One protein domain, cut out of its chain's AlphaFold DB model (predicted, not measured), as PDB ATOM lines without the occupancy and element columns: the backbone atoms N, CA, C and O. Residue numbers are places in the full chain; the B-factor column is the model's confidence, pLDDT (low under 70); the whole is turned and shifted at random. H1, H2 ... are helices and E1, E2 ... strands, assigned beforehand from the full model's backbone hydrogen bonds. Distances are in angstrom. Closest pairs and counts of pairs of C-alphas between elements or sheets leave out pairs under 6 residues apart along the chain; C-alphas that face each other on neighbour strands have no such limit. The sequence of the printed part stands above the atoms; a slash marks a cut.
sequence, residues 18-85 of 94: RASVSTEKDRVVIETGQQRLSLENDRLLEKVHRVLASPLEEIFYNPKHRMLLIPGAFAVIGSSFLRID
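What this domain is: This is residues 18 to 85 of the 94 residues of an uncharacterized protein of Glutamicibacter halophytocola (UniProt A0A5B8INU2). A strongly twisted seven-stranded sheet curls round one helix, H1. The sheet is made of two antiparallel parts, E1 E2 E3 and E4 E5 E6 E7, which are joined only at a point between E1 and E4; their far edges, E3 and E7, stay apart. The 68 printed residues hold seven named strands and one named helix, in the order E1 E2 E3 H1 E4 E5 E6 E7, and the class is mixed, helices and strands. Across the sheet the order is E3 E2 E1 E4 E5 E6 E7. The whole is compact, with a radius of gyration of the C-alphas of 10.6 A, and rounded, spanning 26 by 22 by 20 A.

How they stand to each other: Start at residues 18 to 24, E1, and go on to residues 27 to 32, E2: they form an antiparallel hairpin at 156 degrees, with N 22 and O 29 2.9 A apart, within hydrogen-bond range. Residues 36 to 39, E3, make the next hairpin with E2 at 158 degrees, with N 30 and O 37 at 2.8 A; E1 E2 E3 is a meander, each strand the antiparallel neighbour of the one before. Next look at residues 42 to 51, H1, where every O i to N i+4 pair is within hydrogen-bond range. H1 is on the sheet; its closest C-alphas to E2 are Leu 45 and Val 28, 5.7 A apart. Residues 59 to 62, E4, meet E1 only at a point, where the C-alphas of 18 and 60 face each other at 4.5 A. Residues 67 to 70, E5, form a hairpin with E4, with N 62 and O 67 at 2.8 A. Residues 73 to 76, E6, form one with E5, with N 68 and O 75 at 2.8 A. Residues 82 to 84, E7, form one with E6, with N 74 and O 83 at 2.8 A; E4 E5 E6 E7 is the second meander. The closest C-alphas of H1 and E7 are Leu 44 and Leu 82, 7.4 A apart, and H1 and E6 are near each other.

Where its parts are: Find C-alpha 18 at (129.785, 76.881, 5.479); from there E1 runs 19.7 A to C-alpha 24. E2 is 16.3 A long. H1 starts at C-alpha 42, at (127.296, 76.434, 29.001), and runs 14.3 A. E7 ends at C-alpha 84, at (115.610, 72.479, 17.657).

The domain as a whole: The C-alphas of Ala 53 and Lys 64 are the two farthest apart, at 27.9 A. The printed part has no cut. The link from H1 to E4 is short, with 7 residues, and the other links are tight. Mean pLDDT of the printed part is 76.5; look for values under 70 at residues 51 to 57, 72 and 78 to 85.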
ATOM      1  N   ARG A  18     129.553  78.212   4.926       86.56
ATOM      2  CA  ARG A  18     129.785  76.881   5.479       86.56
ATOM      3  C   ARG A  18     130.664  77.013   6.723       86.56
ATOM      4  O   ARG A  18     131.682  77.712   6.703       86.56
ATOM      5  N   ALA A  19     130.241  76.350   7.785       85.81
ATOM      6  CA  ALA A  19     130.909  76.353   9.066       85.81
ATOM      7  C   ALA A  19     131.189  74.922   9.531       85.81
ATOM      8  O   ALA A  19     130.554  73.968   9.087       85.81
ATOM      9  N   SER A  20     132.133  74.778  10.447       85.00
ATOM     10  CA  SER A  20     132.279  73.620  11.318       85.00
ATOM     11  C   SER A  20     132.019  74.064  12.752       85.00
ATOM     12  O   SER A  20     132.374  75.173  13.154       85.00
ATOM     13  N   VAL A  21     131.370  73.198  13.525       81.44
ATOM     14  CA  VAL A  21     131.130  73.421  14.952       81.44
ATOM     15  C   VAL A  21     131.835  72.319  15.709       81.44
ATOM     16  O   VAL A  21     131.616  71.137  15.447       81.44
ATOM     17  N   SER A  22     132.672  72.715  16.651       81.94
ATOM     18  CA  SER A  22     133.325  71.817  17.589       81.94
ATOM     19  C   SER A  22     133.120  72.320  19.013       81.94
ATOM     20  O   SER A  22     132.731  73.464  19.256       81.94
ATOM     21  N   THR A  23     133.330  71.432  19.974       83.44
ATOM     22  CA  THR A  23     133.293  71.762  21.398       83.44
ATOM     23  C   THR A  23     134.696  71.629  21.958       83.44
ATOM     24  O   THR A  23     135.324  70.580  21.813       83.44
ATOM     25  N   GLU A  24     135.171  72.669  22.627       85.31
ATOM     26  CA  GLU A  24     136.317  72.594  23.528       85.31
ATOM     27  C   GLU A  24     135.806  72.585  24.978       85.31
ATOM     28  O   GLU A  24     134.608  72.723  25.225       85.31
ATOM     29  N   LYS A  25     136.712  72.388  25.941       82.56
ATOM     30  CA  LYS A  25     136.414  72.031  27.342       82.56
ATOM     31  C   LYS A  25     135.254  72.812  27.990       82.56
ATOM     32  O   LYS A  25     134.495  72.223  28.751       82.56
ATOM     33  N   ASP A  26     135.137  74.103  27.698       84.88
ATOM     34  CA  ASP A  26     134.182  75.058  28.274       84.88
ATOM     35  C   ASP A  26     133.495  75.954  27.218       84.88
ATOM     36  O   ASP A  26     132.856  76.950  27.555       84.88
ATOM     37  N   ARG A  27     133.641  75.649  25.923       85.56
ATOM     38  CA  ARG A  27     133.267  76.581  24.845       85.56
ATOM     39  C   ARG A  27     132.839  75.876  23.567       85.56
ATOM     40  O   ARG A  27     133.341  74.809  23.217       85.56
ATOM     41  N   VAL A  28     131.940  76.521  22.833       83.19
ATOM     42  CA  VAL A  28     131.580  76.136  21.466       83.19
ATOM     43  C   VAL A  28     132.435  76.934  20.497       83.19
ATOM     44  O   VAL A  28     132.493  78.162  20.577       83.19
ATOM     45  N   VAL A  29     133.086  76.238  19.576       86.31
ATOM     46  CA  VAL A  29     133.922  76.830  18.539       86.31
ATOM     47  C   VAL A  29     133.209  76.693  17.204       86.31
ATOM     48  O   VAL A  29     132.814  75.600  16.809       86.31
ATOM     49  N   ILE A  30     133.032  77.820  16.523       84.69
ATOM     50  CA  ILE A  30     132.462  77.902  15.179       84.69
ATOM     51  C   ILE A  30     133.575  78.386  14.260       84.69
ATOM     52  O   ILE A  30     134.073  79.502  14.422       84.69
ATOM     53  N   GLU A  31     133.967  77.566  13.299       87.50
ATOM     54  CA  GLU A  31     134.963  77.925  12.294       87.50
ATOM     55  C   GLU A  31     134.288  78.039  10.938       87.50
ATOM     56  O   GLU A  31     133.474  77.206  10.562       87.50
ATOM     57  N   THR A  32     134.619  79.077  10.188       83.94
ATOM     58  CA  THR A  32     134.323  79.173   8.758       83.94
ATOM     59  C   THR A  32     135.644  79.266   8.003       83.94
ATOM     60  O   THR A  32     136.707  79.413   8.607       83.94
ATOM     61  N   GLY A  33     135.602  79.259   6.670       82.19
ATOM     62  CA  GLY A  33     136.808  79.487   5.863       82.19
ATOM     63  C   GLY A  33     137.498  80.843   6.101       82.19
ATOM     64  O   GLY A  33     138.610  81.037   5.624       82.19
ATOM     65  N   GLN A  34     136.856  81.780   6.811       80.31
ATOM     66  CA  GLN A  34     137.341  83.153   6.998       80.31
ATOM     67  C   GLN A  34     137.507  83.571   8.467       80.31
ATOM     68  O   GLN A  34     138.209  84.541   8.740       80.31
ATOM     69  N   GLN A  35     136.863  82.889   9.417       81.25
ATOM     70  CA  GLN A  35     136.851  83.306  10.823       81.25
ATOM     71  C   GLN A  35     136.707  82.123  11.779       81.25
ATOM     72  O   GLN A  35     136.125  81.096  11.442       81.25
ATOM     73  N   ARG A  36     137.173  82.322  13.014       86.44
ATOM     74  CA  ARG A  36     136.957  81.422  14.148       86.44
ATOM     75  C   ARG A  36     136.303  82.198  15.284       86.44
ATOM     76  O   ARG A  36     136.825  83.218  15.726       86.44
ATOM     77  N   LEU A  37     135.168  81.704  15.757       83.94
ATOM     78  CA  LEU A  37     134.393  82.246  16.869       83.94
ATOM     79  C   LEU A  37     134.419  81.256  18.028       83.94
ATOM     80  O   LEU A  37     134.077  80.092  17.859       83.94
ATOM     81  N   SER A  38     134.804  81.734  19.209       85.25
ATOM     82  CA  SER A  38     134.810  80.966  20.454       85.25
ATOM     83  C   SER A  38     133.740  81.519  21.385       85.25
ATOM     84  O   SER A  38     133.754  82.707  21.703       85.25
ATOM     85  N   LEU A  39     132.824  80.664  21.826       82.38
ATOM     86  CA  LEU A  39     131.653  81.043  22.608       82.38
ATOM     87  C   LEU A  39     131.641  80.309  23.945       82.38
ATOM     88  O   LEU A  39     131.365  79.112  24.006       82.38
ATOM     89  N   GLU A  40     131.888  81.053  25.016       84.56
ATOM     90  CA  GLU A  40     131.758  80.580  26.396       84.56
ATOM     91  C   GLU A  40     130.281  80.677  26.807       84.56
ATOM     92  O   GLU A  40     129.779  81.731  27.204       84.56
ATOM     93  N   ASN A  41     129.535  79.593  26.584       79.50
ATOM     94  CA  ASN A  41     128.104  79.528  26.870       79.50
ATOM     95  C   ASN A  41     127.696  78.091  27.200       79.50
ATOM     96  O   ASN A  41     127.424  77.301  26.297       79.50
ATOM     97  N   ASP A  42     127.594  77.781  28.492       80.50
ATOM     98  CA  ASP A  42     127.296  76.434  29.001       80.50
ATOM     99  C   ASP A  42     125.997  75.846  28.439       80.50
ATOM    100  O   ASP A  42     125.914  74.653  28.157       80.50
ATOM    101  N   ARG A  43     124.971  76.681  28.221       75.94
ATOM    102  CA  ARG A  43     123.690  76.228  27.653       75.94
ATOM    103  C   ARG A  43     123.820  75.868  26.182       75.94
ATOM    104  O   ARG A  43     123.217  74.895  25.734       75.94
ATOM    105  N   LEU A  44     124.551  76.676  25.414       74.62
ATOM    106  CA  LEU A  44     124.838  76.374  24.015       74.62
ATOM    107  C   LEU A  44     125.716  75.126  23.926       74.62
ATOM    108  O   LEU A  44     125.408  74.259  23.122       74.62
ATOM    109  N   LEU A  45     126.728  75.014  24.788       79.31
ATOM    110  CA  LEU A  45     127.597  73.849  24.906       79.31
ATOM    111  C   LEU A  45     126.771  72.587  25.158       79.31
ATOM    112  O   LEU A  45     126.791  71.685  24.328       79.31
ATOM    113  N   GLU A  46     125.955  72.547  26.213       78.19
ATOM    114  CA  GLU A  46     125.096  71.398  26.530       78.19
ATOM    115  C   GLU A  46     124.227  70.983  25.337       78.19
ATOM    116  O   GLU A  46     124.106  69.801  25.008       78.19
ATOM    117  N   LYS A  47     123.625  71.957  24.653       73.31
ATOM    118  CA  LYS A  47     122.768  71.679  23.505       73.31
ATOM    119  C   LYS A  47     123.558  71.196  22.288       73.31
ATOM    120  O   LYS A  47     123.122  70.264  21.624       73.31
ATOM    121  N   VAL A  48     124.712  71.792  22.012       75.38
ATOM    122  CA  VAL A  48     125.618  71.374  20.939       75.38
ATOM    123  C   VAL A  48     126.135  69.961  21.207       75.38
ATOM    124  O   VAL A  48     126.101  69.145  20.298       75.38
ATOM    125  N   HIS A  49     126.479  69.613  22.449       77.25
ATOM    126  CA  HIS A  49     126.830  68.243  22.845       77.25
ATOM    127  C   HIS A  49     125.702  67.234  22.576       77.25
ATOM    128  O   HIS A  49     125.978  66.101  22.193       77.25
ATOM    129  N   ARG A  50     124.432  67.626  22.753       73.31
ATOM    130  CA  ARG A  50     123.279  66.762  22.438       73.31
ATOM    131  C   ARG A  50     123.085  66.557  20.932       73.31
ATOM    132  O   ARG A  50     122.618  65.495  20.537       73.31
ATOM    133  N   VAL A  51     123.406  67.561  20.113       69.56
ATOM    134  CA  VAL A  51     123.198  67.528  18.653       69.56
ATOM    135  C   VAL A  51     124.408  66.936  17.912       69.56
ATOM    136  O   VAL A  51     124.224  66.161  16.982       69.56
ATOM    137  N   LEU A  52     125.640  67.206  18.359       66.81
ATOM    138  CA  LEU A  52     126.899  66.674  17.804       66.81
ATOM    139  C   LEU A  52     127.159  65.194  18.145       66.81
ATOM    140  O   LEU A  52     128.292  64.726  18.059       66.81
ATOM    141  N   ALA A  53     126.131  64.417  18.496       60.44
ATOM    142  CA  ALA A  53     126.260  62.968  18.674       60.44
ATOM    143  C   ALA A  53     126.703  62.241  17.381       60.44
ATOM    144  O   ALA A  53     127.006  61.050  17.401       60.44
ATOM    145  N   SER A  54     126.741  62.943  16.248       56.94
ATOM    146  CA  SER A  54     127.301  62.500  14.973       56.94
ATOM    147  C   SER A  54     127.963  63.685  14.260       56.94
ATOM    148  O   SER A  54     127.595  64.830  14.536       56.94
ATOM    149  N   PRO A  55     128.946  63.452  13.369       58.19
ATOM    150  CA  PRO A  55     129.492  64.511  12.530       58.19
ATOM    151  C   PRO A  55     128.353  65.129  11.715       58.19
ATOM    152  O   PRO A  55     127.714  64.460  10.909       58.19
ATOM    153  N   LEU A  56     128.061  66.399  11.986       66.31
ATOM    154  CA  LEU A  56     127.003  67.127  11.302       66.31
ATOM    155  C   LEU A  56     127.567  67.632   9.981       66.31
ATOM    156  O   LEU A  56     128.387  68.552   9.951       66.31
ATOM    157  N   GLU A  57     127.150  67.001   8.891       62.41
ATOM    158  CA  GLU A  57     127.372  67.535   7.556       62.41
ATOM    159  C   GLU A  57     126.478  68.777   7.373       62.41
ATOM    160  O   GLU A  57     125.360  68.822   7.877       62.41
ATOM    161  N   GLU A  58     126.982  69.810   6.693       73.81
ATOM    162  CA  GLU A  58     126.201  71.004   6.306       73.81
ATOM    163  C   GLU A  58     125.782  71.969   7.435       73.81
ATOM    164  O   GLU A  58     124.628  72.380   7.554       73.81
ATOM    165  N   ILE A  59     126.748  72.420   8.234       80.88
ATOM    166  CA  ILE A  59     126.538  73.549   9.150       80.88
ATOM    167  C   ILE A  59     126.782  74.869   8.405       80.88
ATOM    168  O   ILE A  59     127.760  75.002   7.661       80.88
ATOM    169  N   PHE A  60     125.933  75.870   8.645       84.44
ATOM    170  CA  PHE A  60     126.098  77.214   8.090       84.44
ATOM    171  C   PHE A  60     126.071  78.283   9.178       84.44
ATOM    172  O   PHE A  60     125.273  78.225  10.109       84.44
ATOM    173  N   TYR A  61     126.920  79.296   9.047       84.06
ATOM    174  CA  TYR A  61     126.968  80.448   9.935       84.06
ATOM    175  C   TYR A  61     126.719  81.737   9.161       84.06
ATOM    176  O   TYR A  61     127.394  82.011   8.170       84.06
ATOM    177  N   ASN A  62     125.786  82.545   9.653       85.94
ATOM    178  CA  ASN A  62     125.534  83.893   9.175       85.94
ATOM    179  C   ASN A  62     126.097  84.901  10.194       85.94
ATOM    180  O   ASN A  62     125.528  85.049  11.283       85.94
ATOM    181  N   PRO A  63     127.192  85.614   9.879       79.25
ATOM    182  CA  PRO A  63     127.828  86.556  10.794       79.25
ATOM    183  C   PRO A  63     126.978  87.803  11.033       79.25
ATOM    184  O   PRO A  63     126.970  88.330  12.145       79.25
ATOM    185  N   LYS A  64     126.238  88.251  10.013       83.56
ATOM    186  CA  LYS A  64     125.388  89.443  10.056       83.56
ATOM    187  C   LYS A  64     124.262  89.281  11.071       83.56
ATOM    188  O   LYS A  64     124.017  90.177  11.873       83.56
ATOM    189  N   HIS A  65     123.629  88.110  11.082       82.75
ATOM    190  CA  HIS A  65     122.551  87.777  12.012       82.75
ATOM    191  C   HIS A  65     123.027  87.017  13.251       82.75
ATOM    192  O   HIS A  65     122.230  86.759  14.152       82.75
ATOM    193  N   ARG A  66     124.322  86.675  13.316       81.75
ATOM    194  CA  ARG A  66     124.904  85.812  14.351       81.75
ATOM    195  C   ARG A  66     124.114  84.511  14.491       81.75
ATOM    196  O   ARG A  66     123.817  84.075  15.595       81.75
ATOM    197  N   MET A  67     123.733  83.906  13.373       84.25
ATOM    198  CA  MET A  67     122.908  82.698  13.350       84.25
ATOM    199  C   MET A  67     123.723  81.492  12.915       84.25
ATOM    200  O   MET A  67     124.495  81.572  11.967       84.25
ATOM    201  N   LEU A  68     123.515  80.370  13.591       81.12
ATOM    202  CA  LEU A  68     124.100  79.081  13.261       81.12
ATOM    203  C   LEU A  68     122.974  78.135  12.848       81.12
ATOM    204  O   LEU A  68     122.084  77.857  13.650       81.12
ATOM    205  N   LEU A  69     123.010  77.660  11.610       80.38
ATOM    206  CA  LEU A  69     122.153  76.601  11.092       80.38
ATOM    207  C   LEU A  69     122.885  75.278  11.229       80.38
ATOM    208  O   LEU A  69     124.006  75.120  10.750       80.38
ATOM    209  N   ILE A  70     122.228  74.342  11.891       76.25
ATOM    210  CA  ILE A  70     122.697  72.991  12.141       76.25
ATOM    211  C   ILE A  70     121.614  72.050  11.587       76.25
ATOM    212  O   ILE A  70     120.433  72.401  11.645       76.25
ATOM    213  N   PRO A  71     121.939  70.858  11.069       71.50
ATOM    214  CA  PRO A  71     120.903  69.895  10.710       71.50
ATOM    215  C   PRO A  71     119.913  69.682  11.866       71.50
ATOM    216  O   PRO A  71     120.302  69.340  12.983       71.50
ATOM    217  N   GLY A  72     118.629  69.955  11.622       68.12
ATOM    218  CA  GLY A  72     117.580  69.836  12.640       68.12
ATOM    219  C   GLY A  72     117.504  70.961  13.680       68.12
ATOM    220  O   GLY A  72     116.685  70.878  14.592       68.12
ATOM    221  N   ALA A  73     118.325  72.014  13.609       72.19
ATOM    222  CA  ALA A  73     118.307  73.086  14.607       72.19
ATOM    223  C   ALA A  73     118.863  74.423  14.097       72.19
ATOM    224  O   ALA A  73     119.644  74.498  13.155       72.19
ATOM    225  N   PHE A  74     118.530  75.509  14.789       72.56
ATOM    226  CA  PHE A  74     119.242  76.771  14.631       72.56
ATOM    227  C   PHE A  74     119.492  77.464  15.969       72.56
ATOM    228  O   PHE A  74     118.666  77.423  16.888       72.56
ATOM    229  N   ALA A  75     120.644  78.124  16.071       74.25
ATOM    230  CA  ALA A  75     121.072  78.901  17.227       74.25
ATOM    231  C   ALA A  75     121.245  80.370  16.853       74.25
ATOM    232  O   ALA A  75     121.769  80.678  15.784       74.25
ATOM    233  N   VAL A  76     120.876  81.278  17.756       76.25
ATOM    234  CA  VAL A  76     121.249  82.695  17.647       76.25
ATOM    235  C   VAL A  76     122.362  82.969  18.653       76.25
ATOM    236  O   VAL A  76     122.145  82.967  19.868       76.25
ATOM    237  N   ILE A  77     123.568  83.189  18.146       72.12
ATOM    238  CA  ILE A  77     124.788  83.421  18.911       72.12
ATOM    239  C   ILE A  77     124.710  84.765  19.648       72.12
ATOM    240  O   ILE A  77     124.413  85.808  19.068       72.12
ATOM    241  N   GLY A  78     125.000  84.739  20.951       64.69
ATOM    242  CA  GLY A  78     124.818  85.883  21.856       64.69
ATOM    243  C   GLY A  78     123.458  85.906  22.558       64.69
ATOM    244  O   GLY A  78     123.222  86.759  23.408       64.69
ATOM    245  N   SER A  79     122.587  84.943  22.262       63.75
ATOM    246  CA  SER A  79     121.367  84.683  23.023       63.75
ATOM    247  C   SER A  79     121.423  83.284  23.647       63.75
ATOM    248  O   SER A  79     122.126  82.399  23.162       63.75
ATOM    249  N   SER A  80     120.658  83.034  24.711       57.69
ATOM    250  CA  SER A  80     120.455  81.664  25.222       57.69
ATOM    251  C   SER A  80     119.490  80.833  24.351       57.69
ATOM    252  O   SER A  80     119.048  79.753  24.764       57.69
ATOM    253  N   PHE A  81     119.114  81.341  23.174       60.47
ATOM    254  CA  PHE A  81     118.092  80.762  22.319       60.47
ATOM    255  C   PHE A  81     118.711  79.769  21.327       60.47
ATOM    256  O   PHE A  81     119.498  80.122  20.452       60.47
ATOM    257  N   LEU A  82     118.311  78.506  21.470       64.12
ATOM    258  CA  LEU A  82     118.476  77.469  20.452       64.12
ATOM    259  C   LEU A  82     117.092  76.895  20.221       64.12
ATOM    260  O   LEU A  82     116.458  76.466  21.195       64.12
ATOM    261  N   ARG A  83     116.669  76.858  18.966       66.25
ATOM    262  CA  ARG A  83     115.460  76.166  18.550       66.25
ATOM    263  C   ARG A  83     115.880  74.910  17.805       66.25
ATOM    264  O   ARG A  83     116.603  74.983  16.820       66.25
ATOM    265  N   ILE A  84     115.452  73.768  18.323       58.97
ATOM    266  CA  ILE A  84     115.610  72.479  17.657       58.97
ATOM    267  C   ILE A  84     114.293  72.231  16.936       58.97
ATOM    268  O   ILE A  84     113.233  72.278  17.565       58.97
ATOM    269  N   ASP A  85     114.362  72.042  15.628       59.19
ATOM    270  CA  ASP A  85     113.222  71.638  14.830       59.19
ATOM    271  C   ASP A  85     113.195  70.105  14.781       59.19
ATOM    272  O   ASP A  85     114.001  69.452  14.117       59.19
TER     273      ASP A  85